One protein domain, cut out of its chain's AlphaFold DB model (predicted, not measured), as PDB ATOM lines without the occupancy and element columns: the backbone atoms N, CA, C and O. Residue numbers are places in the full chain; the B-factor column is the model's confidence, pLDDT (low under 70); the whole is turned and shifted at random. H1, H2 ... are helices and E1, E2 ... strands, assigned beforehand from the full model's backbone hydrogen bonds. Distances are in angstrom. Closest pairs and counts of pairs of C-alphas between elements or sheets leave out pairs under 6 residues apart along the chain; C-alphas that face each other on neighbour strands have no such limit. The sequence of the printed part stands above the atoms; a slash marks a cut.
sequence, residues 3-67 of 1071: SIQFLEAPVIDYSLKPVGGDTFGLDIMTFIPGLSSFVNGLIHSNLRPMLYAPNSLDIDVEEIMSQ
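Overview. This is residues 3 to 67 of the 1071 residues of the protein "CIC11C00000001762" of [Candida] intermedia (UniProt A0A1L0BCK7). Picture a wide, flat, open U: long helix H3 is its base, short H2 and then H1 make one arm, and E1 leading to H4 makes the other, while unnamed residues 3 to 20 run from beside E1 to H1. The 65 printed residues hold H1, H2, H3, E1 and H4 in that order, mostly helix. The whole is extended, radius of gyration of the C-alphas 16.9 A, spanning 46 by 28 by 14 A.

Along the chain. Find C-alpha 35 at (-18.790, 4.262, 30.618); from there H3, residues 35 to 51, runs 23.5 A. Before it come H1, residues 21 to 24, and H2, residues 28 to 31. After it come E1, residues 57 to 59, and H4, residues 61 to 67, 9.9 A long, ending at (-7.765, 40.273, 13.676).

Arrangement. H3 and H2 only just touch, only at the corner, with 3 pairs of C-alphas within 8 A; the closest are Met 29 and Ser 36, 5.4 A, and H3 uses residues 35 to 36 alone. H1 is apart from H2 and H3. E1 pairs with no named strand, but residues 3 to 4 pair antiparallel with its residues 57 to 58. E1 and H4 meet only through their link. Every O i to N i+4 pair is within hydrogen-bond range in H4, 11 of 13 in H3; H1 and H2 are too short for one.

Size, cuts and confidence. The C-alphas farthest apart, of Pro 33 and Ser 66, are 48.5 A apart. The printed part has no cut, and the four links are tight. Residues 18 to 31 and 60 to 67 have pLDDT under 70.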
ATOM      1  N   SER A   3      -2.615  23.594   8.157       77.44
ATOM      2  CA  SER A   3      -3.522  22.452   8.341       77.44
ATOM      3  C   SER A   3      -3.069  21.563   9.501       77.44
ATOM      4  O   SER A   3      -1.895  21.191   9.568       77.44
ATOM      5  N   ILE A   4      -3.978  21.217  10.418       85.75
ATOM      6  CA  ILE A   4      -3.688  20.386  11.600       85.75
ATOM      7  C   ILE A   4      -4.457  19.064  11.516       85.75
ATOM      8  O   ILE A   4      -5.675  19.059  11.367       85.75
ATOM      9  N   GLN A   5      -3.760  17.935  11.667       89.75
ATOM     10  CA  GLN A   5      -4.361  16.600  11.757       89.75
ATOM     11  C   GLN A   5      -3.607  15.699  12.740       89.75
ATOM     12  O   GLN A   5      -2.388  15.794  12.890       89.75
ATOM     13  N   PHE A   6      -4.331  14.765  13.352       87.38
ATOM     14  CA  PHE A   6      -3.766  13.587  13.993       87.38
ATOM     15  C   PHE A   6      -3.571  12.484  12.941       87.38
ATOM     16  O   PHE A   6      -4.519  12.077  12.268       87.38
ATOM     17  N   LEU A   7      -2.338  11.988  12.809       87.38
ATOM     18  CA  LEU A   7      -1.999  10.898  11.881       87.38
ATOM     19  C   LEU A   7      -2.577   9.543  12.330       87.38
ATOM     20  O   LEU A   7      -2.927   8.709  11.501       87.38
ATOM     21  N   GLU A   8      -2.713   9.351  13.641       86.31
ATOM     22  CA  GLU A   8      -3.322   8.188  14.288       86.31
ATOM     23  C   GLU A   8      -4.298   8.666  15.372       86.31
ATOM     24  O   GLU A   8      -4.207   9.805  15.830       86.31
ATOM     25  N   ALA A   9      -5.239   7.821  15.805       84.69
ATOM     26  CA  ALA A   9      -6.193   8.205  16.846       84.69
ATOM     27  C   ALA A   9      -5.461   8.454  18.188       84.69
ATOM     28  O   ALA A   9      -4.887   7.509  18.736       84.69
ATOM     29  N   PRO A  10      -5.468   9.684  18.742       85.38
ATOM     30  CA  PRO A  10      -4.756   9.992  19.976       85.38
ATOM     31  C   PRO A  10      -5.390   9.260  21.161       85.38
ATOM     32  O   PRO A  10      -6.613   9.211  21.281       85.38
ATOM     33  N   VAL A  11      -4.568   8.728  22.066       83.50
ATOM     34  CA  VAL A  11      -5.052   8.152  23.329       83.50
ATOM     35  C   VAL A  11      -5.460   9.296  24.255       83.50
ATOM     36  O   VAL A  11      -4.613  10.082  24.676       83.50
ATOM     37  N   ILE A  12      -6.757   9.401  24.552       80.00
ATOM     38  CA  ILE A  12      -7.321  10.447  25.410       80.00
ATOM     39  C   ILE A  12      -7.742   9.805  26.734       80.00
ATOM     40  O   ILE A  12      -8.617   8.940  26.765       80.00
ATOM     41  N   ASP A  13      -7.116  10.242  27.824       78.12
ATOM     42  CA  ASP A  13      -7.480   9.870  29.193       78.12
ATOM     43  C   ASP A  13      -8.197  11.044  29.881       78.12
ATOM     44  O   ASP A  13      -7.879  12.212  29.638       78.12
ATOM     45  N   TYR A  14      -9.197  10.744  30.706       73.88
ATOM     46  CA  TYR A  14     -10.015  11.728  31.417       73.88
ATOM     47  C   TYR A  14     -10.657  11.097  32.655       73.88
ATOM     48  O   TYR A  14     -11.184   9.988  32.607       73.88
ATOM     49  N   SER A  15     -10.684  11.857  33.750       75.81
ATOM     50  CA  SER A  15     -11.405  11.487  34.973       75.81
ATOM     51  C   SER A  15     -12.597  12.413  35.187       75.81
ATOM     52  O   SER A  15     -12.511  13.618  34.938       75.81
ATOM     53  N   LEU A  16     -13.725  11.869  35.648       70.25
ATOM     54  CA  LEU A  16     -14.955  12.625  35.887       70.25
ATOM     55  C   LEU A  16     -15.358  12.518  37.359       70.25
ATOM     56  O   LEU A  16     -16.101  11.630  37.778       70.25
ATOM     57  N   LYS A  17     -14.827  13.469  38.136       78.31
ATOM     58  CA  LYS A  17     -14.975  13.605  39.592       78.31
ATOM     59  C   LYS A  17     -16.030  14.686  39.908       78.31
ATOM     60  O   LYS A  17     -15.673  15.859  40.000       78.31
ATOM     61  N   PRO A  18     -17.327  14.351  40.064       62.97
ATOM     62  CA  PRO A  18     -18.404  15.345  40.192       62.97
ATOM     63  C   PRO A  18     -18.381  16.104  41.528       62.97
ATOM     64  O   PRO A  18     -18.912  17.207  41.628       62.97
ATOM     65  N   VAL A  19     -17.804  15.500  42.570       62.66
ATOM     66  CA  VAL A  19     -17.710  16.026  43.937       62.66
ATOM     67  C   VAL A  19     -16.397  15.520  44.536       62.66
ATOM     68  O   VAL A  19     -16.101  14.338  44.399       62.66
ATOM     69  N   GLY A  20     -15.630  16.383  45.215       62.16
ATOM     70  CA  GLY A  20     -14.449  15.993  46.011       62.16
ATOM     71  C   GLY A  20     -13.072  16.384  45.450       62.16
ATOM     72  O   GLY A  20     -12.078  16.241  46.162       62.16
ATOM     73  N   GLY A  21     -12.998  16.909  44.220       64.25
ATOM     74  CA  GLY A  21     -11.740  17.350  43.594       64.25
ATOM     75  C   GLY A  21     -10.707  16.225  43.440       64.25
ATOM     76  O   GLY A  21     -11.046  15.046  43.511       64.25
ATOM     77  N   ASP A  22      -9.431  16.563  43.247       59.00
ATOM     78  CA  ASP A  22      -8.395  15.540  43.031       59.00
ATOM     79  C   ASP A  22      -8.052  14.703  44.269       59.00
ATOM     80  O   ASP A  22      -7.577  13.579  44.121       59.00
ATOM     81  N   THR A  23      -8.305  15.213  45.477       53.62
ATOM     82  CA  THR A  23      -7.894  14.561  46.735       53.62
ATOM     83  C   THR A  23      -8.930  13.579  47.289       53.62
ATOM     84  O   THR A  23      -8.553  12.621  47.957       53.62
ATOM     85  N   PHE A  24     -10.226  13.801  47.026       55.38
ATOM     86  CA  PHE A  24     -11.323  12.964  47.542       55.38
ATOM     87  C   PHE A  24     -12.403  12.633  46.496       55.38
ATOM     88  O   PHE A  24     -13.420  12.026  46.834       55.38
ATOM     89  N   GLY A  25     -12.219  13.029  45.234       60.50
ATOM     90  CA  GLY A  25     -13.195  12.790  44.179       60.50
ATOM     91  C   GLY A  25     -13.233  11.340  43.715       60.50
ATOM     92  O   GLY A  25     -12.269  10.839  43.140       60.50
ATOM     93  N   LEU A  26     -14.382  10.690  43.913       63.34
ATOM     94  CA  LEU A  26     -14.693   9.411  43.280       63.34
ATOM     95  C   LEU A  26     -14.896   9.639  41.779       63.34
ATOM     96  O   LEU A  26     -15.799  10.376  41.380       63.34
ATOM     97  N   ASP A  27     -14.066   9.006  40.955       65.12
ATOM     98  CA  ASP A  27     -14.225   9.030  39.504       65.12
ATOM     99  C   ASP A  27     -15.341   8.071  39.072       65.12
ATOM    100  O   ASP A  27     -15.275   6.862  39.321       65.12
ATOM    101  N   ILE A  28     -16.370   8.606  38.411       66.56
ATOM    102  CA  ILE A  28     -17.499   7.810  37.913       66.56
ATOM    103  C   ILE A  28     -17.023   6.802  36.851       66.56
ATOM    104  O   ILE A  28     -17.573   5.701  36.765       66.56
ATOM    105  N   MET A  29     -15.986   7.138  36.071       64.94
ATOM    106  CA  MET A  29     -15.500   6.310  34.957       64.94
ATOM    107  C   MET A  29     -14.970   4.945  35.404       64.94
ATOM    108  O   MET A  29     -15.121   3.963  34.679       64.94
ATOM    109  N   THR A  30     -14.412   4.860  36.612       65.69
ATOM    110  CA  THR A  30     -13.913   3.605  37.199       65.69
ATOM    111  C   THR A  30     -15.034   2.777  37.840       65.69
ATOM    112  O   THR A  30     -14.913   1.559  37.953       65.69
ATOM    113  N   PHE A  31     -16.128   3.420  38.264       64.50
ATOM    114  CA  PHE A  31     -17.233   2.776  38.987       64.50
ATOM    115  C   PHE A  31     -18.374   2.266  38.097       64.50
ATOM    116  O   PHE A  31     -19.118   1.390  38.535       64.50
ATOM    117  N   ILE A  32     -18.530   2.782  36.871       71.44
ATOM    118  CA  ILE A  32     -19.568   2.340  35.925       71.44
ATOM    119  C   ILE A  32     -18.915   1.565  34.765       71.44
ATOM    120  O   ILE A  32     -18.359   2.186  33.853       71.44
ATOM    121  N   PRO A  33     -18.985   0.215  34.752       70.06
ATOM    122  CA  PRO A  33     -18.361  -0.594  33.710       70.06
ATOM    123  C   PRO A  33     -18.856  -0.216  32.312       70.06
ATOM    124  O   PRO A  33     -20.052  -0.239  32.032       70.06
ATOM    125  N   GLY A  34     -17.916   0.120  31.427       72.25
ATOM    126  CA  GLY A  34     -18.195   0.485  30.038       72.25
ATOM    127  C   GLY A  34     -18.466   1.973  29.780       72.25
ATOM    128  O   GLY A  34     -18.535   2.365  28.613       72.25
ATOM    129  N   LEU A  35     -18.560   2.824  30.813       76.62
ATOM    130  CA  LEU A  35     -18.790   4.262  30.618       76.62
ATOM    131  C   LEU A  35     -17.604   4.943  29.911       76.62
ATOM    132  O   LEU A  35     -17.809   5.704  28.968       76.62
ATOM    133  N   SER A  36     -16.370   4.600  30.288       74.88
ATOM    134  CA  SER A  36     -15.145   5.114  29.654       74.88
ATOM    135  C   SER A  36     -14.945   4.619  28.216       74.88
ATOM    136  O   SER A  36     -14.425   5.353  27.379       74.88
ATOM    137  N   SER A  37     -15.400   3.410  27.867       78.06
ATOM    138  CA  SER A  37     -15.411   2.953  26.467       78.06
ATOM    139  C   SER A  37     -16.501   3.640  25.640       78.06
ATOM    140  O   SER A  37     -16.277   3.938  24.470       78.06
ATOM    141  N   PHE A  38     -17.656   3.942  26.242       80.56
ATOM    142  CA  PHE A  38     -18.731   4.691  25.590       80.56
ATOM    143  C   PHE A  38     -18.326   6.147  25.316       80.56
ATOM    144  O   PHE A  38     -18.458   6.616  24.186       80.56
ATOM    145  N   VAL A  39     -17.764   6.845  26.308       80.88
ATOM    146  CA  VAL A  39     -17.327   8.241  26.150       80.88
ATOM    147  C   VAL A  39     -16.110   8.353  25.221       80.88
ATOM    148  O   VAL A  39     -16.102   9.240  24.372       80.88
ATOM    149  N   ASN A  40     -15.152   7.414  25.248       83.44
ATOM    150  CA  ASN A  40     -14.099   7.361  24.219       83.44
ATOM    151  C   ASN A  40     -14.672   7.101  22.820       83.44
ATOM    152  O   ASN A  40     -14.262   7.751  21.861       83.44
ATOM    153  N   GLY A  41     -15.658   6.206  22.695       83.12
ATOM    154  CA  GLY A  41     -16.381   5.981  21.443       83.12
ATOM    155  C   GLY A  41     -17.001   7.268  20.891       83.12
ATOM    156  O   GLY A  41     -16.810   7.582  19.716       83.12
ATOM    157  N   LEU A  42     -17.663   8.056  21.745       85.00
ATOM    158  CA  LEU A  42     -18.229   9.356  21.375       85.00
ATOM    159  C   LEU A  42     -17.153  10.377  20.980       85.00
ATOM    160  O   LEU A  42     -17.281  10.998  19.924       85.00
ATOM    161  N   ILE A  43     -16.081  10.525  21.764       84.00
ATOM    162  CA  ILE A  43     -14.987  11.467  21.469       84.00
ATOM    163  C   ILE A  43     -14.331  11.122  20.125       84.00
ATOM    164  O   ILE A  43     -14.228  11.983  19.250       84.00
ATOM    165  N   HIS A  44     -13.970   9.854  19.903       87.50
ATOM    166  CA  HIS A  44     -13.405   9.413  18.627       87.50
ATOM    167  C   HIS A  44     -14.399   9.541  17.465       87.50
ATOM    168  O   HIS A  44     -13.980   9.898  16.368       87.50
ATOM    169  N   SER A  45     -15.700   9.296  17.669       86.19
ATOM    170  CA  SER A  45     -16.701   9.448  16.596       86.19
ATOM    171  C   SER A  45     -16.861  10.895  16.119       86.19
ATOM    172  O   SER A  45     -17.083  11.107  14.931       86.19
ATOM    173  N   ASN A  46     -16.673  11.881  17.006       84.75
ATOM    174  CA  ASN A  46     -16.749  13.305  16.665       84.75
ATOM    175  C   ASN A  46     -15.418  13.853  16.122       84.75
ATOM    176  O   ASN A  46     -15.417  14.604  15.151       84.75
ATOM    177  N   LEU A  47     -14.274  13.462  16.698       82.94
ATOM    178  CA  LEU A  47     -12.963  13.951  16.246       82.94
ATOM    179  C   LEU A  47     -12.507  13.332  14.915       82.94
ATOM    180  O   LEU A  47     -11.849  14.005  14.124       82.94
ATOM    181  N   ARG A  48     -12.862  12.073  14.631       81.75
ATOM    182  CA  ARG A  48     -12.432  11.362  13.414       81.75
ATOM    183  C   ARG A  48     -12.830  12.028  12.085       81.75
ATOM    184  O   ARG A  48     -11.960  12.098  11.217       81.75
ATOM    185  N   PRO A  49     -14.067  12.524  11.881       82.38
ATOM    186  CA  PRO A  49     -14.420  13.266  10.668       82.38
ATOM    187  C   PRO A  49     -13.809  14.677  10.596       82.38
ATOM    188  O   PRO A  49     -13.799  15.254   9.517       82.38
ATOM    189  N   MET A  50     -13.307  15.235  11.705       79.56
ATOM    190  CA  MET A  50     -12.783  16.611  11.758       79.56
ATOM    191  C   MET A  50     -11.254  16.706  11.675       79.56
ATOM    192  O   MET A  50     -10.732  17.665  11.122       79.56
ATOM    193  N   LEU A  51     -10.537  15.761  12.289       83.88
ATOM    194  CA  LEU A  51      -9.134  15.951  12.679       83.88
ATOM    195  C   LEU A  51      -8.250  14.704  12.523       83.88
ATOM    196  O   LEU A  51      -7.073  14.780  12.868       83.88
ATOM    197  N   TYR A  52      -8.774  13.547  12.099       89.25
ATOM    198  CA  TYR A  52      -7.954  12.339  11.895       89.25
ATOM    199  C   TYR A  52      -7.727  12.106  10.403       89.25
ATOM    200  O   TYR A  52      -8.690  12.118   9.632       89.25
ATOM    201  N   ALA A  53      -6.481  11.816  10.021       77.50
ATOM    202  CA  ALA A  53      -6.069  11.629   8.633       77.50
ATOM    203  C   ALA A  53      -7.024  10.694   7.846       77.50
ATOM    204  O   ALA A  53      -7.360   9.605   8.331       77.50
ATOM    205  N   PRO A  54      -7.477  11.080   6.635       79.25
ATOM    206  CA  PRO A  54      -7.039  12.232   5.838       79.25
ATOM    207  C   PRO A  54      -7.745  13.565   6.164       79.25
ATOM    208  O   PRO A  54      -7.541  14.534   5.441       79.25
ATOM    209  N   ASN A  55      -8.597  13.625   7.194       81.31
ATOM    210  CA  ASN A  55      -9.297  14.854   7.574       81.31
ATOM    211  C   ASN A  55      -8.391  15.749   8.426       81.31
ATOM    212  O   ASN A  55      -7.736  15.273   9.359       81.31
ATOM    213  N   SER A  56      -8.407  17.046   8.141       84.06
ATOM    214  CA  SER A  56      -7.601  18.054   8.821       84.06
ATOM    215  C   SER A  56      -8.400  19.331   9.076       84.06
ATOM    216  O   SER A  56      -9.346  19.656   8.360       84.06
ATOM    217  N   LEU A  57      -8.001  20.068  10.112       81.75
ATOM    218  CA  LEU A  57      -8.511  21.397  10.414       81.75
ATOM    219  C   LEU A  57      -7.609  22.438   9.746       81.75
ATOM    220  O   LEU A  57      -6.506  22.707  10.228       81.75
ATOM    221  N   ASP A  58      -8.087  23.022   8.651       80.50
ATOM    222  CA  ASP A  58      -7.441  24.162   8.005       80.50
ATOM    223  C   ASP A  58      -7.695  25.440   8.810       80.50
ATOM    224  O   ASP A  58      -8.832  25.874   8.994       80.50
ATOM    225  N   ILE A  59      -6.616  26.051   9.292       75.44
ATOM    226  CA  ILE A  59      -6.636  27.315  10.023       75.44
ATOM    227  C   ILE A  59      -6.122  28.414   9.097       75.44
ATOM    228  O   ILE A  59      -4.977  28.361   8.626       75.44
ATOM    229  N   ASP A  60      -6.931  29.450   8.868       67.69
ATOM    230  CA  ASP A  60      -6.425  30.668   8.245       67.69
ATOM    231  C   ASP A  60      -5.677  31.533   9.270       67.69
ATOM    232  O   ASP A  60      -6.232  32.354  10.003       67.69
ATOM    233  N   VAL A  61      -4.368  31.295   9.331       63.88
ATOM    234  CA  VAL A  61      -3.438  32.043  10.176       63.88
ATOM    235  C   VAL A  61      -3.355  33.515   9.756       63.88
ATOM    236  O   VAL A  61      -3.091  34.350  10.613       63.88
ATOM    237  N   GLU A  62      -3.601  33.869   8.492       54.62
ATOM    238  CA  GLU A  62      -3.547  35.267   8.048       54.62
ATOM    239  C   GLU A  62      -4.761  36.045   8.554       54.62
ATOM    240  O   GLU A  62      -4.593  37.129   9.114       54.62
ATOM    241  N   GLU A  63      -5.965  35.466   8.462       56.59
ATOM    242  CA  GLU A  63      -7.167  36.086   9.027       56.59
ATOM    243  C   GLU A  63      -7.031  36.262  10.549       56.59
ATOM    244  O   GLU A  63      -7.162  37.382  11.051       56.59
ATOM    245  N   ILE A  64      -6.673  35.201  11.284       58.78
ATOM    246  CA  ILE A  64      -6.543  35.250  12.751       58.78
ATOM    247  C   ILE A  64      -5.455  36.240  13.191       58.78
ATOM    248  O   ILE A  64      -5.683  37.033  14.105       58.78
ATOM    249  N   MET A  65      -4.287  36.245  12.537       56.66
ATOM    250  CA  MET A  65      -3.217  37.199  12.858       56.66
ATOM    251  C   MET A  65      -3.603  38.636  12.490       56.66
ATOM    252  O   MET A  65      -3.204  39.556  13.197       56.66
ATOM    253  N   SER A  66      -4.402  38.852  11.436       52.97
ATOM    254  CA  SER A  66      -4.899  40.190  11.088       52.97
ATOM    255  C   SER A  66      -5.881  40.728  12.134       52.97
ATOM    256  O   SER A  66      -5.719  41.862  12.582       52.97
ATOM    257  N   GLN A  67      -6.813  39.900  12.621       52.22
ATOM    258  CA  GLN A  67      -7.765  40.273  13.676       52.22
ATOM    259  C   GLN A  67      -7.087  40.482  15.045       52.22
ATOM    260  O   GLN A  67      -7.606  41.219  15.880       52.22
TER     261      GLN A  67